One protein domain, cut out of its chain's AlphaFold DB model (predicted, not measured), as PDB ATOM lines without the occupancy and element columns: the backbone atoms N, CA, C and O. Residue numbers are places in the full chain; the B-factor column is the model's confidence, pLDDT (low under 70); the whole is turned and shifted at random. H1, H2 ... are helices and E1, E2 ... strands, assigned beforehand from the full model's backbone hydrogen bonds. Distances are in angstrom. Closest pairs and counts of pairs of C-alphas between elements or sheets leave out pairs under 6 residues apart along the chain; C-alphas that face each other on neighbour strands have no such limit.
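Overview. This is residues 366 to 577 of the 1157 residues of an uncharacterized protein of bacterium (UniProt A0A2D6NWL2). Two strongly twisted sheets lie partly face to face as a rough sandwich, seven strands (E1, E3, E4, E5, E6, E8 and E9) in one and four (E2, E7, E10 and E13) in the other, with the short helices H1 and H2 at one end. From the side of this body the hairpin of E11 and E12 sticks out as an arm. The printed part has 212 residues, with two named helices and thirteen named strands; along the chain E1 and E2 come first, then H1, then E3 to E9, then H2, then E10 to E13; neighbour strands are antiparallel in each sheet, and both larger sheets are branched. The class is mostly strand, though the named elements hold 103 of the 212 residues, under half. The whole is compact, with a radius of gyration of the C-alphas of 18.8 A, and spans 54 by 46 by 35 A.

Along the chain. E1, residues 366 to 374, begins at C-alpha 366 (98.161, 135.315, 136.957) and is 24.4 A long. E2, residues 381 to 392, is 35.1 A long, and H1 is residues 397 to 401. E3, residues 405 to 417, runs 39.5 A from C-alpha 405 at (107.940, 123.968, 159.022). E4 is residues 429 to 434, E5 437 to 441, E6 452 to 455 and E7 465 to 469. E8, residues 486 to 496, is 27.1 A long and bends by 52 degrees at residue 489. E9 is residues 510 to 514, H2 526 to 529 and E10 531 to 535. E11, residues 544 to 550, is 18.7 A long, and E12, residues 556 to 562, 18.4 A. E13, residues 572 to 576, ends at C-alpha 576 (110.050, 157.831, 145.546).

Arrangement. In the larger sheet E4 and E6 lie on one side of E3, E8 and E9 on the other side. Within hydrogen-bond range are N 415 of E3 and O 492 of E8 at 2.9 A, N 407 of E3 and O 513 of E9 at 2.8 A, and N 412 of E3 and O 452 of E6 at 2.9 A. E1 is an edge strand beside E8, with N 368 and O 493 3.0 A apart. E3, E4 and E5 form a meander, each strand the antiparallel neighbour of the one before; E3 and E4 are a hairpin, with N 416 and O 429 2.8 A apart, and so are E4 and E5, with N 432 and O 439 2.9 A apart. With E6 they form a Greek key, in which E3 is also the antiparallel neighbour of the fourth strand. In the other sheet E7 lies on one side of E2, with N 388 and O 467 3.1 A apart. E10 and E13 lie on the other side, with N 391 and O 532 2.8 A apart and N 383 and O 574 also 2.8 A apart. E2 and E3 are apart, while E1 and E13 are near each other, with 5 pairs of C-alphas within 10 A. The closest C-alphas of E6 and E7, those of Phe 454 and Ser 469, are 6.5 A apart. H1 and H2 only just touch, with 3 pairs of C-alphas within 8 A, the closest those of Ser 398 and His 529 at 6.2 A. In H1 0 of 1 O i to N i+4 pairs and 1 of 2 O i to N i+3 pairs are within hydrogen-bond range; H2 is too short for an i+4 pair. In the hairpin of E11 and E12, N 547 and O 559 are 2.8 A apart; both strands are apart from E2, for instance.

Size, cuts and confidence. The C-alphas farthest apart, those of Thr 401 and Ser 423, are 55.0 A apart. The printed part has no cut. The links E3 to E4, E7 to E8, E8 to E9 and E9 to H2 are long. Mean pLDDT of the printed part is 72.0; 73 residues are under 70, among them 393 to 405, 514 to 530 and 538 to 568.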
ATOM      1  N   GLU A 366      99.065 134.539 136.114       80.31
ATOM      2  CA  GLU A 366      98.161 135.315 136.957       80.31
ATOM      3  C   GLU A 366      98.655 136.756 137.022       80.31
ATOM      4  O   GLU A 366      99.812 137.020 137.364       80.31
ATOM      5  N   THR A 367      97.783 137.691 136.651       85.12
ATOM      6  CA  THR A 367      98.109 139.115 136.537       85.12
ATOM      7  C   THR A 367      97.190 139.931 137.424       85.12
ATOM      8  O   THR A 367      95.972 139.842 137.302       85.12
ATOM      9  N   VAL A 368      97.778 140.783 138.263       85.19
ATOM     10  CA  VAL A 368      97.033 141.818 138.985       85.19
ATOM     11  C   VAL A 368      97.483 143.187 138.491       85.19
ATOM     12  O   VAL A 368      98.629 143.605 138.704       85.19
ATOM     13  N   ALA A 369      96.563 143.880 137.821       84.56
ATOM     14  CA  ALA A 369      96.742 145.258 137.394       84.56
ATOM     15  C   ALA A 369      96.723 146.195 138.606       84.56
ATOM     16  O   ALA A 369      95.772 146.198 139.388       84.56
ATOM     17  N   GLN A 370      97.786 146.978 138.744       86.25
ATOM     18  CA  GLN A 370      97.939 148.019 139.755       86.25
ATOM     19  C   GLN A 370      97.259 149.314 139.293       86.25
ATOM     20  O   GLN A 370      96.810 149.417 138.144       86.25
ATOM     21  N   LEU A 371      97.190 150.311 140.179       76.31
ATOM     22  CA  LEU A 371      96.726 151.642 139.790       76.31
ATOM     23  C   LEU A 371      97.711 152.286 138.801       76.31
ATOM     24  O   LEU A 371      98.898 151.946 138.749       76.31
ATOM     25  N   THR A 372      97.204 153.203 137.982       76.31
ATOM     26  CA  THR A 372      98.023 153.943 137.019       76.31
ATOM     27  C   THR A 372      98.869 154.999 137.716       76.31
ATOM     28  O   THR A 372      98.396 155.648 138.644       76.31
ATOM     29  N   MET A 373     100.084 155.207 137.221       77.69
ATOM     30  CA  MET A 373     101.007 156.248 137.665       77.69
ATOM     31  C   MET A 373     101.325 157.177 136.500       77.69
ATOM     32  O   MET A 373     101.531 156.704 135.381       77.69
ATOM     33  N   ASP A 374     101.430 158.471 136.765       74.38
ATOM     34  CA  ASP A 374     101.854 159.442 135.761       74.38
ATOM     35  C   ASP A 374     103.367 159.655 135.820       74.38
ATOM     36  O   ASP A 374     103.952 159.700 136.894       74.38
ATOM     37  N   ASP A 375     104.001 159.755 134.654       75.44
ATOM     38  CA  ASP A 375     105.420 160.069 134.458       75.44
ATOM     39  C   ASP A 375     106.390 159.310 135.391       75.44
ATOM     40  O   ASP A 375     107.283 159.913 135.979       75.44
ATOM     41  N   PRO A 376     106.312 157.968 135.504       78.69
ATOM     42  CA  PRO A 376     107.076 157.209 136.502       78.69
ATOM     43  C   PRO A 376     108.607 157.304 136.357       78.69
ATOM     44  O   PRO A 376     109.335 156.825 137.227       78.69
ATOM     45  N   GLN A 377     109.115 157.886 135.266       82.44
ATOM     46  CA  GLN A 377     110.547 158.102 135.059       82.44
ATOM     47  C   GLN A 377     111.158 159.212 135.915       82.44
ATOM     48  O   GLN A 377     112.381 159.302 135.999       82.44
ATOM     49  N   SER A 378     110.333 160.085 136.487       74.25
ATOM     50  CA  SER A 378     110.798 161.172 137.344       74.25
ATOM     51  C   SER A 378     111.117 160.729 138.762       74.25
ATOM     52  O   SER A 378     111.854 161.402 139.483       74.25
ATOM     53  N   ALA A 379     110.594 159.568 139.155       75.81
ATOM     54  CA  ALA A 379     110.923 158.942 140.414       75.81
ATOM     55  C   ALA A 379     112.415 158.589 140.449       75.81
ATOM     56  O   ALA A 379     112.985 158.103 139.472       75.81
ATOM     57  N   THR A 380     113.054 158.782 141.602       77.75
ATOM     58  CA  THR A 380     114.433 158.316 141.815       77.75
ATOM     59  C   THR A 380     114.458 156.801 141.991       77.75
ATOM     60  O   THR A 380     115.343 156.121 141.477       77.75
ATOM     61  N   ASN A 381     113.438 156.261 142.659       80.19
ATOM     62  CA  ASN A 381     113.240 154.840 142.901       80.19
ATOM     63  C   ASN A 381     111.741 154.522 142.947       80.19
ATOM     64  O   ASN A 381     110.905 155.408 143.093       80.19
ATOM     65  N   ILE A 382     111.397 153.241 142.857       82.75
ATOM     66  CA  ILE A 382     110.031 152.747 143.065       82.75
ATOM     67  C   ILE A 382     110.044 151.897 144.333       82.75
ATOM     68  O   ILE A 382     110.896 151.026 144.465       82.75
ATOM     69  N   MET A 383     109.129 152.109 145.274       81.44
ATOM     70  CA  MET A 383     109.009 151.252 146.458       81.44
ATOM     71  C   MET A 383     107.921 150.209 146.247       81.44
ATOM     72  O   MET A 383     106.814 150.561 145.856       81.44
ATOM     73  N   LEU A 384     108.213 148.946 146.564       85.50
ATOM     74  CA  LEU A 384     107.246 147.852 146.545       85.50
ATOM     75  C   LEU A 384     107.316 147.027 147.835       85.50
ATOM     76  O   LEU A 384     108.364 146.468 148.169       85.50
ATOM     77  N   ARG A 385     106.176 146.882 148.520       83.00
ATOM     78  CA  ARG A 385     105.993 145.961 149.652       83.00
ATOM     79  C   ARG A 385     104.705 145.166 149.496       83.00
ATOM     80  O   ARG A 385     103.651 145.725 149.209       83.00
ATOM     81  N   ILE A 386     104.804 143.860 149.700       86.94
ATOM     82  CA  ILE A 386     103.744 142.889 149.428       86.94
ATOM     83  C   ILE A 386     103.438 142.128 150.730       86.94
ATOM     84  O   ILE A 386     104.056 141.096 151.009       86.94
ATOM     85  N   PRO A 387     102.532 142.640 151.577       83.94
ATOM     86  CA  PRO A 387     102.043 141.938 152.742       83.94
ATOM     87  C   PRO A 387     101.003 140.901 152.327       83.94
ATOM     88  O   PRO A 387      99.969 141.225 151.740       83.94
ATOM     89  N   LEU A 388     101.281 139.648 152.664       83.50
ATOM     90  CA  LEU A 388     100.380 138.526 152.425       83.50
ATOM     91  C   LEU A 388     100.036 137.856 153.748       83.50
ATOM     92  O   LEU A 388     100.900 137.679 154.610       83.50
ATOM     93  N   ASN A 389      98.774 137.471 153.890       80.25
ATOM     94  CA  ASN A 389      98.343 136.583 154.954       80.25
ATOM     95  C   ASN A 389      98.509 135.150 154.462       80.25
ATOM     96  O   ASN A 389      98.044 134.822 153.373       80.25
ATOM     97  N   PHE A 390      99.171 134.309 155.252       78.25
ATOM     98  CA  PHE A 390      99.321 132.893 154.943       78.25
ATOM     99  C   PHE A 390      98.441 132.060 155.870       78.25
ATOM    100  O   PHE A 390      98.497 132.192 157.093       78.25
ATOM    101  N   GLN A 391      97.674 131.151 155.277       74.12
ATOM    102  CA  GLN A 391      96.851 130.184 155.984       74.12
ATOM    103  C   GLN A 391      97.205 128.771 155.529       74.12
ATOM    104  O   GLN A 391      97.325 128.484 154.340       74.12
ATOM    105  N   GLN A 392      97.307 127.855 156.487       70.75
ATOM    106  CA  GLN A 392      97.417 126.436 156.187       70.75
ATOM    107  C   GLN A 392      96.029 125.794 156.044       70.75
ATOM    108  O   GLN A 392      95.184 125.898 156.935       70.75
ATOM    109  N   ASP A 393      95.800 125.102 154.930       67.50
ATOM    110  CA  ASP A 393      94.626 124.265 154.692       67.50
ATOM    111  C   ASP A 393      94.918 122.822 155.126       67.50
ATOM    112  O   ASP A 393      95.535 122.025 154.418       67.50
ATOM    113  N   THR A 394      94.461 122.487 156.331       62.41
ATOM    114  CA  THR A 394      94.669 121.177 156.966       62.41
ATOM    115  C   THR A 394      93.781 120.067 156.394       62.41
ATOM    116  O   THR A 394      93.897 118.915 156.814       62.41
ATOM    117  N   THR A 395      92.898 120.379 155.438       61.12
ATOM    118  CA  THR A 395      91.974 119.403 154.835       61.12
ATOM    119  C   THR A 395      92.590 118.606 153.678       61.12
ATOM    120  O   THR A 395      91.998 117.628 153.216       61.12
ATOM    121  N   VAL A 396      93.799 118.970 153.236       62.66
ATOM    122  CA  VAL A 396      94.482 118.378 152.077       62.66
ATOM    123  C   VAL A 396      95.331 117.164 152.487       62.66
ATOM    124  O   VAL A 396      96.139 117.228 153.407       62.66
ATOM    125  N   ALA A 397      95.164 116.021 151.811       54.84
ATOM    126  CA  ALA A 397      95.709 114.725 152.251       54.84
ATOM    127  C   ALA A 397      97.253 114.628 152.285       54.84
ATOM    128  O   ALA A 397      97.805 113.923 153.131       54.84
ATOM    129  N   SER A 398      97.943 115.344 151.400       56.94
ATOM    130  CA  SER A 398      99.411 115.482 151.313       56.94
ATOM    131  C   SER A 398     100.040 116.178 152.534       56.94
ATOM    132  O   SER A 398     101.240 116.033 152.785       56.94
ATOM    133  N   PHE A 399      99.237 116.893 153.330       53.78
ATOM    134  CA  PHE A 399      99.671 117.573 154.550       53.78
ATOM    135  C   PHE A 399     100.087 116.595 155.663       53.78
ATOM    136  O   PHE A 399     101.033 116.861 156.405       53.78
ATOM    137  N   ASN A 400      99.445 115.421 155.739       51.81
ATOM    138  CA  ASN A 400      99.614 114.450 156.832       51.81
ATOM    139  C   ASN A 400     101.001 113.777 156.902       51.81
ATOM    140  O   ASN A 400     101.204 112.904 157.748       51.81
ATOM    141  N   THR A 401     101.957 114.151 156.044       52.12
ATOM    142  CA  THR A 401     103.253 113.464 155.955       52.12
ATOM    143  C   THR A 401     104.523 114.285 156.193       52.12
ATOM    144  O   THR A 401     105.543 113.627 156.378       52.12
ATOM    145  N   ALA A 402     104.555 115.632 156.251       53.22
ATOM    146  CA  ALA A 402     105.852 116.301 156.528       53.22
ATOM    147  C   ALA A 402     105.902 117.808 156.871       53.22
ATOM    148  O   ALA A 402     106.946 118.235 157.358       53.22
ATOM    149  N   LEU A 403     104.897 118.650 156.605       56.75
ATOM    150  CA  LEU A 403     105.095 120.119 156.568       56.75
ATOM    151  C   LEU A 403     104.975 120.821 157.942       56.75
ATOM    152  O   LEU A 403     104.219 121.778 158.097       56.75
ATOM    153  N   PHE A 404     105.732 120.367 158.949       58.69
ATOM    154  CA  PHE A 404     105.770 121.011 160.276       58.69
ATOM    155  C   PHE A 404     106.411 122.413 160.243       58.69
ATOM    156  O   PHE A 404     106.052 123.257 161.067       58.69
ATOM    157  N   MET A 405     107.328 122.662 159.295       68.81
ATOM    158  CA  MET A 405     107.940 123.968 159.022       68.81
ATOM    159  C   MET A 405     108.164 124.159 157.515       68.81
ATOM    160  O   MET A 405     108.945 123.423 156.922       68.81
ATOM    161  N   PHE A 406     107.536 125.148 156.882       72.06
ATOM    162  CA  PHE A 406     107.647 125.381 155.438       72.06
ATOM    163  C   PHE A 406     107.941 126.846 155.111       72.06
ATOM    164  O   PHE A 406     107.627 127.737 155.892       72.06
ATOM    165  N   LYS A 407     108.540 127.110 153.954       78.81
ATOM    166  CA  LYS A 407     108.667 128.454 153.382       78.81
ATOM    167  C   LYS A 407     108.096 128.483 151.972       78.81
ATOM    168  O   LYS A 407     108.126 127.461 151.286       78.81
ATOM    169  N   VAL A 408     107.619 129.647 151.553       80.44
ATOM    170  CA  VAL A 408     107.076 129.883 150.213       80.44
ATOM    171  C   VAL A 408     107.951 130.907 149.508       80.44
ATOM    172  O   VAL A 408     108.314 131.926 150.093       80.44
ATOM    173  N   LYS A 409     108.302 130.636 148.256       83.81
ATOM    174  CA  LYS A 409     109.063 131.535 147.394       83.81
ATOM    175  C   LYS A 409     108.244 131.851 146.153       83.81
ATOM    176  O   LYS A 409     107.771 130.944 145.479       83.81
ATOM    177  N   PHE A 410     108.142 133.134 145.836       86.69
ATOM    178  CA  PHE A 410     107.448 133.639 144.655       86.69
ATOM    179  C   PHE A 410     108.458 134.102 143.617       86.69
ATOM    180  O   PHE A 410     109.495 134.663 143.972       86.69
ATOM    181  N   SER A 411     108.139 133.888 142.344       87.38
ATOM    182  CA  SER A 411     108.908 134.315 141.179       87.38
ATOM    183  C   SER A 411     107.974 135.049 140.220       87.38
ATOM    184  O   SER A 411     107.053 134.454 139.672       87.38
ATOM    185  N   PHE A 412     108.194 136.347 140.038       89.88
ATOM    186  CA  PHE A 412     107.303 137.247 139.303       89.88
ATOM    187  C   PHE A 412     108.103 138.314 138.555       89.88
ATOM    188  O   PHE A 412     109.321 138.428 138.704       89.88
ATOM    189  N   TYR A 413     107.426 139.114 137.747       92.19
ATOM    190  CA  TYR A 413     107.983 140.333 137.172       92.19
ATOM    191  C   TYR A 413     106.919 141.425 137.134       92.19
ATOM    192  O   TYR A 413     105.727 141.153 137.297       92.19
ATOM    193  N   ILE A 414     107.361 142.665 136.936       93.88
ATOM    194  CA  ILE A 414     106.460 143.807 136.785       93.88
ATOM    195  C   ILE A 414     106.486 144.243 135.328       93.88
ATOM    196  O   ILE A 414     107.560 144.462 134.768       93.88
ATOM    197  N   LYS A 415     105.313 144.366 134.715       93.50
ATOM    198  CA  LYS A 415     105.145 144.944 133.383       93.50
ATOM    199  C   LYS A 415     104.618 146.367 133.529       93.50
ATOM    200  O   LYS A 415     103.688 146.596 134.289       93.50
ATOM    201  N   ALA A 416     105.214 147.302 132.801       93.69
ATOM    202  CA  ALA A 416     104.757 148.680 132.695       93.69
ATOM    203  C   ALA A 416     104.377 148.975 131.236       93.69
ATOM    204  O   ALA A 416     105.171 148.734 130.318       93.69
ATOM    205  N   SER A 417     103.169 149.488 131.007       92.50
ATOM    206  CA  SER A 417     102.681 149.872 129.674       92.50
ATOM    207  C   SER A 417     101.713 151.049 129.715       92.50
ATOM    208  O   SER A 417     101.044 151.265 130.717       92.50
ATOM    209  N   ILE A 418     101.594 151.772 128.600       86.12
ATOM    210  CA  ILE A 418     100.588 152.826 128.427       86.12
ATOM    211  C   ILE A 418      99.196 152.165 128.342       86.12
ATOM    212  O   ILE A 418      99.005 151.301 127.475       86.12
ATOM    213  N   PRO A 419      98.237 152.517 129.218       81.50
ATOM    214  CA  PRO A 419      96.895 151.952 129.182       81.50
ATOM    215  C   PRO A 419      96.112 152.433 127.950       81.50
ATOM    216  O   PRO A 419      96.423 153.451 127.330       81.50
ATOM    217  N   SER A 420      95.076 151.680 127.571       74.12
ATOM    218  CA  SER A 420      94.238 152.024 126.417       74.12
ATOM    219  C   SER A 420      93.564 153.386 126.619       74.12
ATOM    220  O   SER A 420      92.918 153.605 127.638       74.12
ATOM    221  N   GLY A 421      93.715 154.299 125.654       63.00
ATOM    222  CA  GLY A 421      93.128 155.644 125.710       63.00
ATOM    223  C   GLY A 421      93.973 156.698 126.435       63.00
ATOM    224  O   GLY A 421      93.605 157.869 126.401       63.00
ATOM    225  N   ALA A 422      95.111 156.323 127.027       65.88
ATOM    226  CA  ALA A 422      96.032 157.267 127.653       65.88
ATOM    227  C   ALA A 422      97.127 157.757 126.692       65.88
ATOM    228  O   ALA A 422      97.532 157.061 125.757       65.88
ATOM    229  N   SER A 423      97.629 158.968 126.942       67.19
ATOM    230  CA  SER A 423      98.781 159.545 126.243       67.19
ATOM    231  C   SER A 423     100.089 159.224 126.968       67.19
ATOM    232  O   SER A 423     100.175 159.376 128.185       67.19
ATOM    233  N   GLY A 424     101.126 158.844 126.218       74.06
ATOM    234  CA  GLY A 424     102.474 158.621 126.740       74.06
ATOM    235  C   GLY A 424     103.499 158.327 125.644       74.06
ATOM    236  O   GLY A 424     103.140 158.098 124.487       74.06
ATOM    237  N   THR A 425     104.786 158.343 125.993       80.19
ATOM    238  CA  THR A 425     105.888 157.979 125.084       80.19
ATOM    239  C   THR A 425     106.714 156.844 125.669       80.19
ATOM    240  O   THR A 425     106.903 156.789 126.877       80.19
ATOM    241  N   GLY A 426     107.207 155.938 124.819       84.56
ATOM    242  CA  GLY A 426     107.994 154.767 125.223       84.56
ATOM    243  C   GLY A 426     107.357 153.442 124.790       84.56
ATOM    244  O   GLY A 426     106.205 153.394 124.364       84.56
ATOM    245  N   SER A 427     108.124 152.352 124.858       89.81
ATOM    246  CA  SER A 427     107.623 150.985 124.638       89.81
ATOM    247  C   SER A 427     107.337 150.290 125.966       89.81
ATOM    248  O   SER A 427     107.920 150.664 126.977       89.81
ATOM    249  N   THR A 428     106.517 149.234 125.966       92.50
ATOM    250  CA  THR A 428     106.315 148.364 127.139       92.50
ATOM    251  C   THR A 428     107.649 147.937 127.754       92.50
ATOM    252  O   THR A 428     108.536 147.462 127.040       92.50
ATOM    253  N   GLN A 429     107.773 148.086 129.073       93.69
ATOM    254  CA  GLN A 429     108.964 147.720 129.835       93.69
ATOM    255  C   GLN A 429     108.639 146.624 130.851       93.69
ATOM    256  O   GLN A 429     107.535 146.549 131.383       93.69
ATOM    257  N   TYR A 430     109.634 145.797 131.149       93.44
ATOM    258  CA  TYR A 430     109.568 144.713 132.118       93.44
ATOM    259  C   TYR A 430     110.677 144.890 133.149       93.44
ATOM    260  O   TYR A 430     111.858 144.932 132.787       93.44
ATOM    261  N   LEU A 431     110.316 144.986 134.426       93.88
ATOM    262  CA  LEU A 431     111.282 144.977 135.515       93.88
ATOM    263  C   LEU A 431     111.703 143.536 135.773       93.88
ATOM    264  O   LEU A 431     110.882 142.678 136.101       93.88
ATOM    265  N   LYS A 432     112.997 143.280 135.613       88.56
ATOM    266  CA  LYS A 432     113.583 141.951 135.736       88.56
ATOM    267  C   LYS A 432     114.743 141.956 136.717       88.56
ATOM    268  O   LYS A 432     115.347 142.992 137.003       88.56
ATOM    269  N   ARG A 433     115.090 140.773 137.214       88.25
ATOM    270  CA  ARG A 433     116.293 140.579 138.024       88.25
ATOM    271  C   ARG A 433     117.545 140.635 137.145       88.25
ATOM    272  O   ARG A 433     117.582 140.073 136.054       88.25
ATOM    273  N   ALA A 434     118.582 141.299 137.645       84.31
ATOM    274  CA  ALA A 434     119.895 141.420 137.027       84.31
ATOM    275  C   ALA A 434     120.981 141.155 138.085       84.31
ATOM    276  O   ALA A 434     121.494 142.061 138.743       84.31
ATOM    277  N   GLY A 435     121.317 139.877 138.285       81.62
ATOM    278  CA  GLY A 435     122.261 139.456 139.324       81.62
ATOM    279  C   GLY A 435     121.687 139.637 140.735       81.62
ATOM    280  O   GLY A 435     120.716 138.969 141.103       81.62
ATOM    281  N   SER A 436     122.309 140.511 141.533       75.81
ATOM    282  CA  SER A 436     121.853 140.897 142.880       75.81
ATOM    283  C   SER A 436     121.024 142.187 142.906       75.81
ATOM    284  O   SER A 436     120.679 142.643 143.988       75.81
ATOM    285  N   SER A 437     120.732 142.781 141.744       84.00
ATOM    286  CA  SER A 437     119.922 143.996 141.600       84.00
ATOM    287  C   SER A 437     118.792 143.775 140.583       84.00
ATOM    288  O   SER A 437     118.586 142.656 140.101       84.00
ATOM    289  N   TYR A 438     118.067 144.837 140.246       91.81
ATOM    290  CA  TYR A 438     116.964 144.848 139.289       91.81
ATOM    291  C   TYR A 438     117.238 145.846 138.161       91.81
ATOM    292  O   TYR A 438     117.999 146.797 138.335       91.81
ATOM    293  N   SER A 439     116.641 145.629 136.990       92.25
ATOM    294  CA  SER A 439     116.696 146.579 135.876       92.25
ATOM    295  C   SER A 439     115.509 146.431 134.928       92.25
ATOM    296  O   SER A 439     114.921 145.355 134.800       92.25
ATOM    297  N   TRP A 440     115.151 147.524 134.256       93.44
ATOM    298  CA  TRP A 440     114.089 147.548 133.251       93.44
ATOM    299  C   TRP A 440     114.580 147.026 131.893       93.44
ATOM    300  O   TRP A 440     115.735 147.217 131.508       93.44
ATOM    301  N   SER A 441     113.705 146.344 131.154       90.19
ATOM    302  CA  SER A 441     114.012 145.741 129.855       90.19
ATOM    303  C   SER A 441     112.796 145.744 128.933       90.19
ATOM    304  O   SER A 441     111.707 145.400 129.365       90.19
ATOM    305  N   ALA A 442     112.989 146.002 127.638       89.19
ATOM    306  CA  ALA A 442     111.912 145.928 126.639       89.19
ATOM    307  C   ALA A 442     111.511 144.487 126.252       89.19
ATOM    308  O   ALA A 442     110.631 144.274 125.421       89.19
ATOM    309  N   THR A 443     112.185 143.472 126.803       87.69
ATOM    310  CA  THR A 443     111.918 142.056 126.519       87.69
ATOM    311  C   THR A 443     111.372 141.378 127.764       87.69
ATOM    312  O   THR A 443     111.995 141.459 128.823       87.69
ATOM    313  N   SER A 444     110.242 140.681 127.614       85.56
ATOM    314  CA  SER A 444     109.626 139.923 128.705       85.56
ATOM    315  C   SER A 444     110.603 138.880 129.260       85.56
ATOM    316  O   SER A 444     111.228 138.159 128.471       85.56
ATOM    317  N   PRO A 445     110.759 138.769 130.588       85.50
ATOM    318  CA  PRO A 445     111.537 137.698 131.194       85.50
ATOM    319  C   PRO A 445     110.808 136.357 131.017       85.50
ATOM    320  O   PRO A 445     109.599 136.278 131.184       85.50
ATOM    321  N   THR A 446     111.541 135.297 130.663       76.88
ATOM    322  CA  THR A 446     110.981 133.941 130.447       76.88
ATOM    323  C   THR A 446     111.771 132.838 131.163       76.88
ATOM    324  O   THR A 446     111.512 131.644 130.994       76.88
ATOM    325  N   ASN A 447     112.792 133.218 131.928       78.56
ATOM    326  CA  ASN A 447     113.766 132.325 132.543       78.56
ATOM    327  C   ASN A 447     114.036 132.706 134.002       78.56
ATOM    328  O   ASN A 447     114.044 133.883 134.363       78.56
ATOM    329  N   ALA A 448     114.321 131.689 134.819       74.06
ATOM    330  CA  ALA A 448     114.410 131.792 136.280       74.06
ATOM    331  C   ALA A 448     115.357 132.898 136.791       74.06
ATOM    332  O   ALA A 448     115.101 133.518 137.819       74.06
ATOM    333  N   LEU A 449     116.458 133.163 136.077       79.06
ATOM    334  CA  LEU A 449     117.468 134.149 136.487       79.06
ATOM    335  C   LEU A 449     117.015 135.607 136.336       79.06
ATOM    336  O   LEU A 449     117.597 136.483 136.973       79.06
ATOM    337  N   ASN A 450     116.011 135.859 135.496       84.88
ATOM    338  CA  ASN A 450     115.519 137.201 135.204       84.88
ATOM    339  C   ASN A 450     114.215 137.520 135.952       84.88
ATOM    340  O   ASN A 450     113.690 138.618 135.805       84.88
ATOM    341  N   LEU A 451     113.690 136.606 136.768       88.25
ATOM    342  CA  LEU A 451     112.500 136.870 137.570       88.25
ATOM    343  C   LEU A 451     112.859 137.490 138.918       88.25
ATOM    344  O   LEU A 451     113.862 137.144 139.551       88.25
ATOM    345  N   MET A 452     112.017 138.422 139.348       91.25
ATOM    346  CA  MET A 452     112.029 138.952 140.700       91.25
ATOM    347  C   MET A 452     111.556 137.875 141.662       91.25
ATOM    348  O   MET A 452     110.695 137.069 141.319       91.25
ATOM    349  N   THR A 453     112.118 137.856 142.869       88.56
ATOM    350  CA  THR A 453     111.755 136.850 143.866       88.56
ATOM    351  C   THR A 453     111.597 137.466 145.238       88.56
ATOM    352  O   THR A 453     112.398 138.322 145.595       88.56
ATOM    353  N   PHE A 454     110.659 136.977 146.038       88.06
ATOM    354  CA  PHE A 454     110.704 137.114 147.493       88.06
ATOM    355  C   PHE A 454     110.369 135.768 148.129       88.06
ATOM    356  O   PHE A 454     109.722 134.921 147.510       88.06
ATOM    357  N   GLU A 455     110.844 135.552 149.350       85.19
ATOM    358  CA  GLU A 455     110.590 134.326 150.098       85.19
ATOM    359  C   GLU A 455     110.142 134.645 151.521       85.19
ATOM    360  O   GLU A 455     110.603 135.610 152.132       85.19
ATOM    361  N   THR A 456     109.237 133.824 152.044       81.44
ATOM    362  CA  THR A 456     108.844 133.882 153.450       81.44
ATOM    363  C   THR A 456     109.951 133.281 154.325       81.44
ATOM    364  O   THR A 456     110.701 132.405 153.874       81.44
ATOM    365  N   PRO A 457     110.040 133.652 155.614       78.50
ATOM    366  CA  PRO A 457     110.751 132.845 156.595       78.50
ATOM    367  C   PRO A 457     110.099 131.459 156.700       78.50
ATOM    368  O   PRO A 457     109.010 131.213 156.173       78.50
ATOM    369  N   PHE A 458     110.757 130.544 157.411       77.38
ATOM    370  CA  PHE A 458     110.133 129.272 157.760       77.38
ATOM    371  C   PHE A 458     108.945 129.511 158.705       77.38
ATOM    372  O   PHE A 458     109.113 130.020 159.812       77.38
ATOM    373  N   MET A 459     107.757 129.125 158.256       72.31
ATOM    374  CA  MET A 459     106.478 129.201 158.957       72.31
ATOM    375  C   MET A 459     106.097 127.818 159.488       72.31
ATOM    376  O   MET A 459     106.442 126.803 158.888       72.31
ATOM    377  N   THR A 460     105.394 127.759 160.619       69.06
ATOM    378  CA  THR A 460     104.933 126.496 161.221       69.06
ATOM    379  C   THR A 460     103.454 126.257 160.939       69.06
ATOM    380  O   THR A 460     102.732 127.185 160.582       69.06
ATOM    381  N   ALA A 461     102.976 125.035 161.176       59.00
ATOM    382  CA  ALA A 461     101.573 124.658 160.976       59.00
ATOM    383  C   ALA A 461     100.535 125.514 161.748       59.00
ATOM    384  O   ALA A 461      99.367 125.560 161.378       59.00
ATOM    385  N   ASN A 462     100.960 126.221 162.804       57.47
ATOM    386  CA  ASN A 462     100.107 127.108 163.610       57.47
ATOM    387  C   ASN A 462     100.382 128.602 163.369       57.47
ATOM    388  O   ASN A 462      99.857 129.448 164.093       57.47
ATOM    389  N   THR A 463     101.241 128.948 162.410       54.41
ATOM    390  CA  THR A 463     101.565 130.342 162.111       54.41
ATOM    391  C   THR A 463     100.449 130.941 161.254       54.41
ATOM    392  O   THR A 463     100.413 130.722 160.051       54.41
ATOM    393  N   ALA A 464      99.545 131.695 161.879       53.72
ATOM    394  CA  ALA A 464      98.687 132.662 161.201       53.72
ATOM    395  C   ALA A 464      99.289 134.052 161.434       53.72
ATOM    396  O   ALA A 464      99.505 134.439 162.586       53.72
ATOM    397  N   GLY A 465      99.611 134.783 160.370       58.19
ATOM    398  CA  GLY A 465     100.198 136.112 160.506       58.19
ATOM    399  C   GLY A 465     100.459 136.801 159.173       58.19
ATOM    400  O   GLY A 465     100.667 136.146 158.151       58.19
ATOM    401  N   ASP A 466     100.451 138.128 159.217       65.75
ATOM    402  CA  ASP A 466     100.745 138.988 158.077       65.75
ATOM    403  C   ASP A 466     102.258 139.026 157.848       65.75
ATOM    404  O   ASP A 466     103.031 139.375 158.746       65.75
ATOM    405  N   PHE A 467     102.698 138.657 156.646       75.44
ATOM    406  CA  PHE A 467     104.107 138.693 156.279       75.44
ATOM    407  C   PHE A 467     104.370 139.793 155.260       75.44
ATOM    408  O   PHE A 467     103.990 139.678 154.094       75.44
ATOM    409  N   ASN A 468     105.045 140.856 155.702       75.44
ATOM    410  CA  ASN A 468     105.423 141.971 154.844       75.44
ATOM    411  C   ASN A 468     106.632 141.599 153.971       75.44
ATOM    412  O   ASN A 468     107.777 141.645 154.425       75.44
ATOM    413  N   SER A 469     106.371 141.215 152.723       81.88
ATOM    414  CA  SER A 469     107.391 140.734 151.792       81.88
ATOM    415  C   SER A 469     107.990 141.874 150.974       81.88
ATOM    416  O   SER A 469     107.272 142.746 150.490       81.88
ATOM    417  N   ILE A 470     109.303 141.831 150.754       84.94
ATOM    418  CA  ILE A 470     110.017 142.747 149.855       84.94
ATOM    419  C   ILE A 470     110.815 141.955 148.813       84.94
ATOM    420  O   ILE A 470     111.259 140.842 149.116       84.94
ATOM    421  N   PRO A 471     111.035 142.495 147.600       87.19
ATOM    422  CA  PRO A 471     111.869 141.835 146.603       87.19
ATOM    423  C   PRO A 471     113.284 141.547 147.135       87.19
ATOM    424  O   PRO A 471     113.910 142.369 147.806       87.19
ATOM    425  N   PHE A 472     113.802 140.360 146.831       86.06
ATOM    426  CA  PHE A 472     115.075 139.847 147.331       86.06
ATOM    427  C   PHE A 472     116.240 140.787 147.006       86.06
ATOM    428  O   PHE A 472     116.373 141.246 145.872       86.06
ATOM    429  N   GLY A 473     117.115 141.040 147.980       80.81
ATOM    430  CA  GLY A 473     118.298 141.884 147.784       80.81
ATOM    431  C   GLY A 473     118.011 143.386 147.662       80.81
ATOM    432  O   GLY A 473     118.941 144.137 147.388       80.81
ATOM    433  N   THR A 474     116.765 143.826 147.874       80.50
ATOM    434  CA  THR A 474     116.431 145.253 148.011       80.50
ATOM    435  C   THR A 474     116.617 145.725 149.449       80.50
ATOM    436  O   THR A 474     116.451 144.958 150.401       80.50
ATOM    437  N   GLN A 475     116.934 147.005 149.614       76.06
ATOM    438  CA  GLN A 475     116.821 147.688 150.895       76.06
ATOM    439  C   GLN A 475     115.384 148.212 151.001       76.06
ATOM    440  O   GLN A 475     114.931 148.937 150.124       76.06
ATOM    441  N   ASN A 476     114.628 147.784 152.019       71.62
ATOM    442  CA  ASN A 476     113.262 148.256 152.312       71.62
ATOM    443  C   ASN A 476     112.199 148.123 151.193       71.62
ATOM    444  O   ASN A 476     111.099 148.667 151.349       71.62
ATOM    445  N   GLY A 477     112.479 147.374 150.119       76.19
ATOM    446  CA  GLY A 477     111.591 147.225 148.961       76.19
ATOM    447  C   GLY A 477     111.861 148.196 147.805       76.19
ATOM    448  O   GLY A 477     111.027 148.303 146.911       76.19
ATOM    449  N   GLU A 478     112.990 148.905 147.811       85.06
ATOM    450  CA  GLU A 478     113.351 149.872 146.769       85.06
ATOM    451  C   GLU A 478     113.799 149.194 145.462       85.06
ATOM    452  O   GLU A 478     114.641 148.292 145.436       85.06
ATOM    453  N   LEU A 479     113.239 149.667 144.352       88.25
ATOM    454  CA  LEU A 479     113.437 149.205 142.984       88.25
ATOM    455  C   LEU A 479     113.969 150.356 142.117       88.25
ATOM    456  O   LEU A 479     113.742 151.528 142.436       88.25
ATOM    457  N   PRO A 480     114.696 150.056 141.027       89.94
ATOM    458  CA  PRO A 480     115.238 151.077 140.140       89.94
ATOM    459  C   PRO A 480     114.122 151.831 139.401       89.94
ATOM    460  O   PRO A 480     113.091 151.233 139.061       89.94
ATOM    461  N   PRO A 481     114.349 153.109 139.070       86.81
ATOM    462  CA  PRO A 481     113.386 153.895 138.321       86.81
ATOM    463  C   PRO A 481     113.285 153.387 136.883       86.81
ATOM    464  O   PRO A 481     114.240 152.841 136.316       86.81
ATOM    465  N   ILE A 482     112.108 153.555 136.287       88.31
ATOM    466  CA  ILE A 482     111.919 153.351 134.850       88.31
ATOM    467  C   ILE A 482     112.519 154.551 134.108       88.31
ATOM    468  O   ILE A 482     112.532 155.655 134.625       88.31
ATOM    469  N   THR A 483     113.080 154.362 132.915       87.00
ATOM    470  CA  THR A 483     113.713 155.463 132.166       87.00
ATOM    471  C   THR A 483     113.235 155.486 130.722       87.00
ATOM    472  O   THR A 483     112.938 154.436 130.143       87.00
ATOM    473  N   GLY A 484     113.164 156.685 130.137       83.75
ATOM    474  CA  GLY A 484     112.769 156.882 128.740       83.75
ATOM    475  C   GLY A 484     111.276 156.668 128.485       83.75
ATOM    476  O   GLY A 484     110.919 156.162 127.419       83.75
ATOM    477  N   VAL A 485     110.427 157.007 129.461       81.25
ATOM    478  CA  VAL A 485     108.967 156.859 129.383       81.25
ATOM    479  C   VAL A 485     108.247 158.094 129.931       81.25
ATOM    480  O   VAL A 485     108.597 158.566 130.999       81.25
ATOM    481  N   THR A 486     107.223 158.613 129.253       78.81
ATOM    482  CA  THR A 486     106.398 159.746 129.747       78.81
ATOM    483  C   THR A 486     104.909 159.427 129.664       78.81
ATOM    484  O   THR A 486     104.525 158.505 128.938       78.81
ATOM    485  N   GLY A 487     104.069 160.209 130.337       73.19
ATOM    486  CA  GLY A 487     102.609 160.105 130.338       73.19
ATOM    487  C   GLY A 487     102.069 159.147 131.395       73.19
ATOM    488  O   GLY A 487     102.766 158.822 132.350       73.19
ATOM    489  N   THR A 488     100.835 158.674 131.229       78.31
ATOM    490  CA  THR A 488     100.201 157.741 132.176       78.31
ATOM    491  C   THR A 488     100.602 156.297 131.874       78.31
ATOM    492  O   THR A 488     100.490 155.831 130.738       78.31
ATOM    493  N   TRP A 489     101.033 155.563 132.898       83.88
ATOM    494  CA  TRP A 489     101.504 154.182 132.809       83.88
ATOM    495  C   TRP A 489     100.767 153.273 133.787       83.88
ATOM    496  O   TRP A 489     100.582 153.589 134.957       83.88
ATOM    497  N   GLN A 490     100.375 152.100 133.305       87.38
ATOM    498  CA  GLN A 490      99.821 151.019 134.105       87.38
ATOM    499  C   GLN A 490     100.926 150.032 134.467       87.38
ATOM    500  O   GLN A 490     101.690 149.605 133.596       87.38
ATOM    501  N   PHE A 491     100.970 149.646 135.741       90.19
ATOM    502  CA  PHE A 491     101.853 148.605 136.252       90.19
ATOM    503  C   PHE A 491     101.053 147.326 136.500       90.19
ATOM    504  O   PHE A 491      99.928 147.363 136.988       90.19
ATOM    505  N   GLU A 492     101.630 146.181 136.173       92.50
ATOM    506  CA  GLU A 492     101.020 144.865 136.349       92.50
ATOM    507  C   GLU A 492     102.020 143.958 137.065       92.50
ATOM    508  O   GLU A 492     103.163 143.827 136.619       92.50
ATOM    509  N   ILE A 493     101.601 143.328 138.166       91.62
ATOM    510  CA  ILE A 493     102.388 142.282 138.831       91.62
ATOM    511  C   ILE A 493     101.955 140.943 138.244       91.62
ATOM    512  O   ILE A 493     100.773 140.600 138.303       91.62
ATOM    513  N   ILE A 494     102.911 140.201 137.680       88.38
ATOM    514  CA  ILE A 494     102.632 138.987 136.911       88.38
ATOM    515  C   ILE A 494     103.402 137.798 137.490       88.38
ATOM    516  O   ILE A 494     104.637 137.799 137.517       88.38
ATOM    517  N   LEU A 495     102.665 136.765 137.907       85.19
ATOM    518  CA  LEU A 495     103.192 135.423 138.166       85.19
ATOM    519  C   LEU A 495     103.051 134.597 136.892       85.19
ATOM    520  O   LEU A 495     101.948 134.441 136.378       85.19
ATOM    521  N   GLN A 496     104.153 134.052 136.388       82.19
ATOM    522  CA  GLN A 496     104.160 133.283 135.146       82.19
ATOM    523  C   GLN A 496     105.106 132.089 135.254       82.19
ATOM    524  O   GLN A 496     106.191 132.202 135.831       82.19
ATOM    525  N   ALA A 497     104.717 130.966 134.649       78.12
ATOM    526  CA  ALA A 497     105.602 129.817 134.490       78.12
ATOM    527  C   ALA A 497     106.885 130.196 133.725       78.12
ATOM    528  O   ALA A 497     106.863 130.972 132.767       78.12
ATOM    529  N   TYR A 498     108.022 129.629 134.127       79.56
ATOM    530  CA  TYR A 498     109.329 129.991 133.575       79.56
ATOM    531  C   TYR A 498     110.194 128.783 133.254       79.56
ATOM    532  O   TYR A 498     109.998 127.691 133.771       79.56
ATOM    533  N   THR A 499     111.193 128.986 132.400       79.44
ATOM    534  CA  THR A 499     112.170 127.939 132.075       79.44
ATOM    535  C   THR A 499     113.329 127.944 133.071       79.44
ATOM    536  O   THR A 499     113.950 128.984 133.332       79.44
ATOM    537  N   ASP A 500     113.641 126.777 133.634       76.75
ATOM    538  CA  ASP A 500     114.870 126.578 134.398       76.75
ATOM    539  C   ASP A 500     116.076 126.526 133.450       76.75
ATOM    540  O   ASP A 500     116.093 125.788 132.464       76.75
ATOM    541  N   ILE A 501     117.119 127.293 133.769       71.62
ATOM    542  CA  ILE A 501     118.304 127.412 132.916       71.62
ATOM    543  C   ILE A 501     119.179 126.153 132.946       71.62
ATOM    544  O   ILE A 501     119.963 125.932 132.025       71.62
ATOM    545  N   SER A 502     119.058 125.335 133.997       75.69
ATOM    546  CA  SER A 502     119.878 124.133 134.172       75.69
ATOM    547  C   SER A 502     119.278 122.894 133.503       75.69
ATOM    548  O   SER A 502     120.012 122.079 132.947       75.69
ATOM    549  N   SER A 503     117.949 122.772 133.512       75.81
ATOM    550  CA  SER A 503     117.226 121.611 132.984       75.81
ATOM    551  C   SER A 503     116.441 121.884 131.697       75.81
ATOM    552  O   SER A 503     116.060 120.934 131.016       75.81
ATOM    553  N   GLY A 504     116.179 123.151 131.355       74.56
ATOM    554  CA  GLY A 504     115.294 123.532 130.248       74.56
ATOM    555  C   GLY A 504     113.818 123.190 130.484       74.56
ATOM    556  O   GLY A 504     112.994 123.409 129.597       74.56
ATOM    557  N   ALA A 505     113.480 122.647 131.657       76.44
ATOM    558  CA  ALA A 505     112.116 122.331 132.046       76.44
ATOM    559  C   ALA A 505     111.363 123.601 132.457       76.44
ATOM    560  O   ALA A 505     111.955 124.537 133.000       76.44
ATOM    561  N   TRP A 506     110.054 123.604 132.221       76.00
ATOM    562  CA  TRP A 506     109.163 124.613 132.785       76.00
ATOM    563  C   TRP A 506     109.029 124.411 134.299       76.00
ATOM    564  O   TRP A 506     109.185 123.294 134.796       76.00
ATOM    565  N   LYS A 507     108.835 125.518 135.012       76.00
ATOM    566  CA  LYS A 507     108.727 125.613 136.464       76.00
ATOM    567  C   LYS A 507     107.614 126.571 136.838       76.00
ATOM    568  O   LYS A 507     107.442 127.601 136.177       76.00
ATOM    569  N   ASP A 508     106.940 126.253 137.932       75.81
ATOM    570  CA  ASP A 508     105.918 127.113 138.506       75.81
ATOM    571  C   ASP A 508     106.513 128.378 139.139       75.81
ATOM    572  O   ASP A 508     107.610 128.344 139.716       75.81
ATOM    573  N   PRO A 509     105.789 129.512 139.072       79.88
ATOM    574  CA  PRO A 509     106.201 130.759 139.705       79.88
ATOM    575  C   PRO A 509     106.235 130.687 141.238       79.88
ATOM    576  O   PRO A 509     106.867 131.543 141.855       79.88
ATOM    577  N   VAL A 510     105.609 129.689 141.869       80.00
ATOM    578  CA  VAL A 510     105.575 129.527 143.331       80.00
ATOM    579  C   VAL A 510     106.226 128.207 143.744       80.00
ATOM    580  O   VAL A 510     105.879 127.149 143.238       80.00
ATOM    581  N   GLU A 511     107.163 128.267 144.690       78.25
ATOM    582  CA  GLU A 511     107.912 127.120 145.213       78.25
ATOM    583  C   GLU A 511     107.704 126.994 146.733       78.25
ATOM    584  O   GLU A 511     107.901 127.959 147.474       78.25
ATOM    585  N   ILE A 512     107.351 125.797 147.220       75.75
ATOM    586  CA  ILE A 512     107.187 125.495 148.655       75.75
ATOM    587  C   ILE A 512     108.326 124.572 149.108       75.75
ATOM    588  O   ILE A 512     108.612 123.567 148.466       75.75
ATOM    589  N   THR A 513     109.009 124.898 150.211       73.88
ATOM    590  CA  THR A 513     110.153 124.117 150.735       73.88
ATOM    591  C   THR A 513     110.005 123.800 152.228       73.88
ATOM    592  O   THR A 513     109.568 124.657 152.987       73.88
ATOM    593  N   ASN A 514     110.431 122.609 152.672       69.25
ATOM    594  CA  ASN A 514     110.409 122.138 154.072       69.25
ATOM    595  C   ASN A 514     111.834 121.952 154.649       69.25
ATOM    596  O   ASN A 514     112.791 121.763 153.896       69.25
ATOM    597  N   ILE A 515     111.995 121.957 155.980       60.00
ATOM    598  CA  ILE A 515     113.255 121.608 156.663       60.00
ATOM    599  C   ILE A 515     113.447 120.080 156.667       60.00
ATOM    600  O   ILE A 515     112.682 119.346 157.281       60.00
ATOM    601  N   GLY A 516     114.512 119.596 156.016       58.28
ATOM    602  CA  GLY A 516     114.955 118.191 156.079       58.28
ATOM    603  C   GLY A 516     114.736 117.357 154.809       58.28
ATOM    604  O   GLY A 516     115.387 116.326 154.659       58.28
ATOM    605  N   SER A 517     113.911 117.815 153.859       54.97
ATOM    606  CA  SER A 517     113.899 117.333 152.467       54.97
ATOM    607  C   SER A 517     113.219 118.345 151.543       54.97
ATOM    608  O   SER A 517     112.161 118.874 151.893       54.97
ATOM    609  N   THR A 518     113.764 118.562 150.348       47.62
ATOM    610  CA  THR A 518     113.097 119.339 149.296       47.62
ATOM    611  C   THR A 518     111.954 118.512 148.707       47.62
ATOM    612  O   THR A 518     112.201 117.563 147.967       47.62
ATOM    613  N   VAL A 519     110.706 118.858 149.017       51.47
ATOM    614  CA  VAL A 519     109.566 118.462 148.181       51.47
ATOM    615  C   VAL A 519     109.330 119.637 147.248       51.47
ATOM    616  O   VAL A 519     108.656 120.588 147.619       51.47
ATOM    617  N   THR A 520     109.984 119.638 146.086       50.75
ATOM    618  CA  THR A 520     109.697 120.645 145.064       50.75
ATOM    619  C   THR A 520     108.370 120.266 144.429       50.75
ATOM    620  O   THR A 520     108.298 119.279 143.698       50.75
ATOM    621  N   ALA A 521     107.329 121.030 144.727       50.00
ATOM    622  CA  ALA A 521     106.101 121.041 143.952       50.00
ATOM    623  C   ALA A 521     106.394 121.698 142.597       50.00
ATOM    624  O   ALA A 521     106.184 122.890 142.421       50.00
ATOM    625  N   ASN A 522     107.029 120.960 141.688       49.78
ATOM    626  CA  ASN A 522     107.081 121.358 140.286       49.78
ATOM    627  C   ASN A 522     105.844 120.738 139.626       49.78
ATOM    628  O   ASN A 522     105.833 119.517 139.448       49.78
ATOM    629  N   GLY A 523     104.816 121.538 139.338       49.00
ATOM    630  CA  GLY A 523     103.708 121.150 138.467       49.00
ATOM    631  C   GLY A 523     102.431 120.674 139.135       49.00
ATOM    632  O   GLY A 523     101.654 119.966 138.494       49.00
ATOM    633  N   GLU A 524     102.191 121.040 140.391       51.44
ATOM    634  CA  GLU A 524     100.970 120.681 141.122       51.44
ATOM    635  C   GLU A 524     100.183 121.950 141.510       51.44
ATOM    636  O   GLU A 524     100.777 122.939 141.932       51.44
ATOM    637  N   ASP A 525      98.847 121.923 141.368       55.47
ATOM    638  CA  ASP A 525      97.929 122.972 141.853       55.47
ATOM    639  C   ASP A 525      98.322 123.364 143.286       55.47
ATOM    640  O   ASP A 525      98.460 122.499 144.150       55.47
ATOM    641  N   TYR A 526      98.516 124.658 143.555       55.41
ATOM    642  CA  TYR A 526      99.015 125.159 144.843       55.41
ATOM    643  C   TYR A 526      98.176 124.684 146.042       55.41
ATOM    644  O   TYR A 526      98.698 124.507 147.148       55.41
ATOM    645  N   ASN A 527      96.893 124.379 145.813       54.66
ATOM    646  CA  ASN A 527      96.000 123.800 146.813       54.66
ATOM    647  C   ASN A 527      96.406 122.381 147.246       54.66
ATOM    648  O   ASN A 527      96.054 121.955 148.344       54.66
ATOM    649  N   ILE A 528      97.177 121.653 146.435       56.03
ATOM    650  CA  ILE A 528      97.634 120.283 146.699       56.03
ATOM    651  C   ILE A 528      98.634 120.235 147.855       56.03
ATOM    652  O   ILE A 528      98.774 119.179 148.455       56.03
ATOM    653  N   HIS A 529      99.269 121.336 148.264       60.47
ATOM    654  CA  HIS A 529     100.198 121.344 149.409       60.47
ATOM    655  C   HIS A 529      99.617 121.953 150.690       60.47
ATOM    656  O   HIS A 529     100.321 122.047 151.696       60.47
ATOM    657  N   GLY A 530      98.334 122.329 150.677       65.19
ATOM    658  CA  GLY A 530      97.642 122.852 151.854       65.19
ATOM    659  C   GLY A 530      98.168 124.210 152.330       65.19
ATOM    660  O   GLY A 530      98.098 124.497 153.520       65.19
ATOM    661  N   VAL A 531      98.711 125.049 151.442       72.62
ATOM    662  CA  VAL A 531      99.166 126.412 151.767       72.62
ATOM    663  C   VAL A 531      98.386 127.406 150.917       72.62
ATOM    664  O   VAL A 531      98.414 127.324 149.694       72.62
ATOM    665  N   LYS A 532      97.705 128.351 151.566       77.19
ATOM    666  CA  LYS A 532      96.956 129.441 150.934       77.19
ATOM    667  C   LYS A 532      97.547 130.780 151.341       77.19
ATOM    668  O   LYS A 532      98.028 130.936 152.464       77.19
ATOM    669  N   TRP A 533      97.482 131.743 150.434       80.38
ATOM    670  CA  TRP A 533      97.749 133.141 150.731       80.38
ATOM    671  C   TRP A 533      96.668 134.037 150.146       80.38
ATOM    672  O   TRP A 533      96.072 133.728 149.107       80.38
ATOM    673  N   SER A 534      96.449 135.152 150.823       81.19
ATOM    674  CA  SER A 534      95.573 136.234 150.393       81.19
ATOM    675  C   SER A 534      96.237 137.569 150.693       81.19
ATOM    676  O   SER A 534      97.129 137.665 151.543       81.19
ATOM    677  N   ASN A 535      95.796 138.616 150.007       83.06
ATOM    678  CA  ASN A 535      96.251 139.959 150.329       83.06
ATOM    679  C   ASN A 535      95.817 140.342 151.749       83.06
ATOM    680  O   ASN A 535      94.700 140.038 152.174       83.06
ATOM    681  N   VAL A 536      96.698 141.013 152.493       80.81
ATOM    682  CA  VAL A 536      96.328 141.591 153.793       80.81
ATOM    683  C   VAL A 536      95.411 142.780 153.538       80.81
ATOM    684  O   VAL A 536      95.753 143.664 152.753       80.81
ATOM    685  N   LEU A 537      94.252 142.812 154.191       72.75
ATOM    686  CA  LEU A 537      93.298 143.914 154.060       72.75
ATOM    687  C   LEU A 537      93.774 145.138 154.845       72.75
ATOM    688  O   LEU A 537      94.271 145.019 155.966       72.75
ATOM    689  N   ASN A 538      93.584 146.327 154.276       66.88
ATOM    690  CA  ASN A 538      93.812 147.569 155.004       66.88
ATOM    691  C   ASN A 538      92.629 147.834 155.957       66.88
ATOM    692  O   ASN A 538      91.506 148.053 155.513       66.88
ATOM    693  N   ILE A 539      92.872 147.820 157.273       52.66
ATOM    694  CA  ILE A 539      91.832 147.918 158.322       52.66
ATOM    695  C   ILE A 539      91.144 149.305 158.331       52.66
ATOM    696  O   ILE A 539      90.064 149.454 158.899       52.66
ATOM    697  N   ALA A 540      91.738 150.315 157.680       51.78
ATOM    698  CA  ALA A 540      91.252 151.699 157.671       51.78
ATOM    699  C   ALA A 540      90.579 152.151 156.358       51.78
ATOM    700  O   ALA A 540      90.090 153.280 156.292       51.78
ATOM    701  N   ALA A 541      90.542 151.321 155.313       43.22
ATOM    702  CA  ALA A 541      90.067 151.729 153.994       43.22
ATOM    703  C   ALA A 541      88.700 151.093 153.693       43.22
ATOM    704  O   ALA A 541      88.627 149.887 153.493       43.22
ATOM    705  N   GLY A 542      87.635 151.905 153.666       49.66
ATOM    706  CA  GLY A 542      86.349 151.610 153.012       49.66
ATOM    707  C   GLY A 542      85.545 150.377 153.469       49.66
ATOM    708  O   GLY A 542      85.997 149.511 154.208       49.66
ATOM    709  N   ASN A 543      84.291 150.297 153.011       45.38
ATOM    710  CA  ASN A 543      83.458 149.105 153.185       45.38
ATOM    711  C   ASN A 543      83.638 148.179 151.979       45.38
ATOM    712  O   ASN A 543      83.485 148.609 150.842       45.38
ATOM    713  N   TRP A 544      83.902 146.900 152.225       49.25
ATOM    714  CA  TRP A 544      83.844 145.862 151.200       49.25
ATOM    715  C   TRP A 544      82.399 145.405 151.008       49.25
ATOM    716  O   TRP A 544      81.743 145.017 151.978       49.25
ATOM    717  N   ILE A 545      81.896 145.413 149.772       45.75
ATOM    718  CA  ILE A 545      80.584 144.842 149.456       45.75
ATOM    719  C   ILE A 545      80.801 143.468 148.830       45.75
ATOM    720  O   ILE A 545      81.518 143.311 147.846       45.75
ATOM    721  N   ASN A 546      80.164 142.450 149.405       41.88
ATOM    722  CA  ASN A 546      80.162 141.112 148.832       41.88
ATOM    723  C   ASN A 546      79.102 141.034 147.725       41.88
ATOM    724  O   ASN A 546      77.903 140.979 148.011       41.88
ATOM    725  N   GLN A 547      79.538 141.045 146.469       44.47
ATOM    726  CA  GLN A 547      78.671 140.908 145.310       44.47
ATOM    727  C   GLN A 547      78.693 139.457 144.826       44.47
ATOM    728  O   GLN A 547      79.653 138.973 144.225       44.47
ATOM    729  N   VAL A 548      77.605 138.738 145.098       44.19
ATOM    730  CA  VAL A 548      77.449 137.348 144.660       44.19
ATOM    731  C   VAL A 548      76.952 137.340 143.220       44.19
ATOM    732  O   VAL A 548      75.781 137.614 142.959       44.19
ATOM    733  N   THR A 549      77.828 137.008 142.276       45.34
ATOM    734  CA  THR A 549      77.469 136.887 140.858       45.34
ATOM    735  C   THR A 549      77.382 135.414 140.484       45.34
ATOM    736  O   THR A 549      78.242 134.614 140.846       45.34
ATOM    737  N   THR A 550      76.325 135.011 139.784       35.25
ATOM    738  CA  THR A 550      76.173 133.621 139.334       35.25
ATOM    739  C   THR A 550      76.777 133.475 137.943       35.25
ATOM    740  O   THR A 550      76.302 134.106 137.000       35.25
ATOM    741  N   ASN A 551      77.805 132.642 137.786       47.34
ATOM    742  CA  ASN A 551      78.359 132.361 136.459       47.34
ATOM    743  C   ASN A 551      77.403 131.464 135.648       47.34
ATOM    744  O   ASN A 551      76.526 130.810 136.217       47.34
ATOM    745  N   GLN A 552      77.589 131.376 134.319       35.03
ATOM    746  CA  GLN A 552      76.711 130.604 133.408       35.03
ATOM    747  C   GLN A 552      76.530 129.120 133.791       35.03
ATOM    748  O   GLN A 552      75.564 128.492 133.368       35.03
ATOM    749  N   ASN A 553      77.412 128.578 134.638       45.81
ATOM    750  CA  ASN A 553      77.354 127.202 135.133       45.81
ATOM    751  C   ASN A 553      76.668 127.057 136.510       45.81
ATOM    752  O   ASN A 553      76.745 125.991 137.115       45.81
ATOM    753  N   GLY A 554      76.018 128.103 137.037       35.50
ATOM    754  CA  GLY A 554      75.278 128.047 138.309       35.50
ATOM    755  C   GLY A 554      76.149 128.091 139.571       35.50
ATOM    756  O   GLY A 554      75.633 127.922 140.674       35.50
ATOM    757  N   VAL A 555      77.456 128.324 139.426       43.47
ATOM    758  CA  VAL A 555      78.383 128.530 140.547       43.47
ATOM    759  C   VAL A 555      78.273 129.981 141.018       43.47
ATOM    760  O   VAL A 555      78.360 130.906 140.206       43.47
ATOM    761  N   LEU A 556      78.063 130.170 142.322       36.88
ATOM    762  CA  LEU A 556      78.063 131.480 142.970       36.88
ATOM    763  C   LEU A 556      79.516 131.938 143.140       36.88
ATOM    764  O   LEU A 556      80.268 131.324 143.893       36.88
ATOM    765  N   SER A 557      79.907 132.992 142.430       38.53
ATOM    766  CA  SER A 557      81.185 133.671 142.619       38.53
ATOM    767  C   SER A 557      80.956 134.845 143.564       38.53
ATOM    768  O   SER A 557      80.213 135.767 143.228       38.53
ATOM    769  N   ASN A 558      81.564 134.809 144.749       38.25
ATOM    770  CA  ASN A 558      81.638 135.990 145.605       38.25
ATOM    771  C   ASN A 558      82.748 136.881 145.058       38.25
ATOM    772  O   ASN A 558      83.917 136.508 145.119       38.25
ATOM    773  N   VAL A 559      82.380 138.034 144.514       44.59
ATOM    774  CA  VAL A 559      83.326 139.098 144.190       44.59
ATOM    775  C   VAL A 559      83.232 140.103 145.329       44.59
ATOM    776  O   VAL A 559      82.180 140.694 145.563       44.59
ATOM    777  N   LEU A 560      84.307 140.238 146.099       40.91
ATOM    778  CA  LEU A 560      84.437 141.325 147.062       40.91
ATOM    779  C   LEU A 560      84.807 142.574 146.266       40.91
ATOM    780  O   LEU A 560      85.938 142.702 145.805       40.91
ATOM    781  N   THR A 561      83.845 143.467 146.067       44.31
ATOM    782  CA  THR A 561      84.091 144.762 145.432       44.31
ATOM    783  C   THR A 561      84.475 145.741 146.534       44.31
ATOM    784  O   THR A 561      83.785 145.836 147.554       44.31
ATOM    785  N   TYR A 562      85.608 146.415 146.363       45.75
ATOM    786  CA  TYR A 562      86.054 147.483 147.247       45.75
ATOM    787  C   TYR A 562      85.411 148.808 146.827       45.75
ATOM    788  O   TYR A 562      85.271 149.070 145.639       45.75
ATOM    789  N   VAL A 563      84.974 149.605 147.802       44.34
ATOM    790  CA  VAL A 563      83.949 150.647 147.604       44.34
ATOM    791  C   VAL A 563      84.376 151.937 148.339       44.34
ATOM    792  O   VAL A 563      83.561 152.610 148.964       44.34
ATOM    793  N   GLY A 564      85.683 152.247 148.380       45.31
ATOM    794  CA  GLY A 564      86.251 153.358 149.166       45.31
ATOM    795  C   GLY A 564      87.436 154.086 148.513       45.31
ATOM    796  O   GLY A 564      87.995 153.636 147.523       45.31
ATOM    797  N   THR A 565      87.856 155.220 149.082       44.38
ATOM    798  CA  THR A 565      89.008 156.016 148.617       44.38
ATOM    799  C   THR A 565      90.302 155.561 149.313       44.38
ATOM    800  O   THR A 565      90.609 155.964 150.432       44.38
ATOM    801  N   GLY A 566      91.062 154.659 148.683       53.22
ATOM    802  CA  GLY A 566      92.341 154.138 149.200       53.22
ATOM    803  C   GLY A 566      92.641 152.720 148.708       53.22
ATOM    804  O   GLY A 566      91.760 152.085 148.146       53.22
ATOM    805  N   SER A 567      93.859 152.204 148.909       60.34
ATOM    806  CA  SER A 567      94.147 150.809 148.540       60.34
ATOM    807  C   SER A 567      93.349 149.843 149.437       60.34
ATOM    808  O   SER A 567      93.447 149.960 150.665       60.34
ATOM    809  N   PRO A 568      92.609 148.872 148.858       62.72
ATOM    810  CA  PRO A 568      91.922 147.819 149.612       62.72
ATOM    811  C   PRO A 568      92.869 146.957 150.459       62.72
ATOM    812  O   PRO A 568      92.463 146.318 151.436       62.72
ATOM    813  N   TYR A 569      94.141 146.927 150.074       73.75
ATOM    814  CA  TYR A 569      95.148 146.045 150.627       73.75
ATOM    815  C   TYR A 569      96.204 146.846 151.389       73.75
ATOM    816  O   TYR A 569      96.505 147.993 151.075       73.75
ATOM    817  N   ALA A 570      96.804 146.230 152.403       74.44
ATOM    818  CA  ALA A 570      97.847 146.847 153.218       74.44
ATOM    819  C   ALA A 570      99.195 146.987 152.480       74.44
ATOM    820  O   ALA A 570     100.143 147.550 153.029       74.44
ATOM    821  N   GLY A 571      99.310 146.434 151.265       75.50
ATOM    822  CA  GLY A 571     100.529 146.504 150.459       75.50
ATOM    823  C   GLY A 571     100.794 147.873 149.887       75.50
ATOM    824  O   GLY A 571      99.922 148.722 149.901       75.50
ATOM    825  N   GLN A 572     102.027 148.098 149.447       76.75
ATOM    826  CA  GLN A 572     102.531 149.422 149.108       76.75
ATOM    827  C   GLN A 572     103.221 149.397 147.754       76.75
ATOM    828  O   GLN A 572     104.103 148.568 147.522       76.75
ATOM    829  N   LEU A 573     102.852 150.338 146.892       80.25
ATOM    830  CA  LEU A 573     103.544 150.625 145.645       80.25
ATOM    831  C   LEU A 573     103.598 152.146 145.476       80.25
ATOM    832  O   LEU A 573     102.550 152.772 145.352       80.25
ATOM    833  N   PHE A 574     104.803 152.720 145.500       75.56
ATOM    834  CA  PHE A 574     105.018 154.172 145.467       75.56
ATOM    835  C   PHE A 574     106.124 154.575 144.496       75.56
ATOM    836  O   PHE A 574     107.087 153.832 144.291       75.56
ATOM    837  N   LEU A 575     106.019 155.797 143.981       75.75
ATOM    838  CA  LEU A 575     107.134 156.524 143.387       75.75
ATOM    839  C   LEU A 575     107.882 157.268 144.505       75.75
ATOM    840  O   LEU A 575     107.254 157.896 145.351       75.75
ATOM    841  N   LEU A 576     109.212 157.161 144.547       69.44
ATOM    842  CA  LEU A 576     110.050 157.831 145.546       69.44
ATOM    843  C   LEU A 576     110.773 159.033 144.938       69.44
ATOM    844  O   LEU A 576     111.291 158.959 143.819       69.44
ATOM    845  N   ASN A 577     110.876 160.113 145.713       62.19
ATOM    846  CA  ASN A 577     111.696 161.277 145.381       62.19
ATOM    847  C   ASN A 577     113.179 161.069 145.743       62.19
ATOM    848  O   ASN A 577     113.580 160.047 146.305       62.19
TER     849      ASN A 577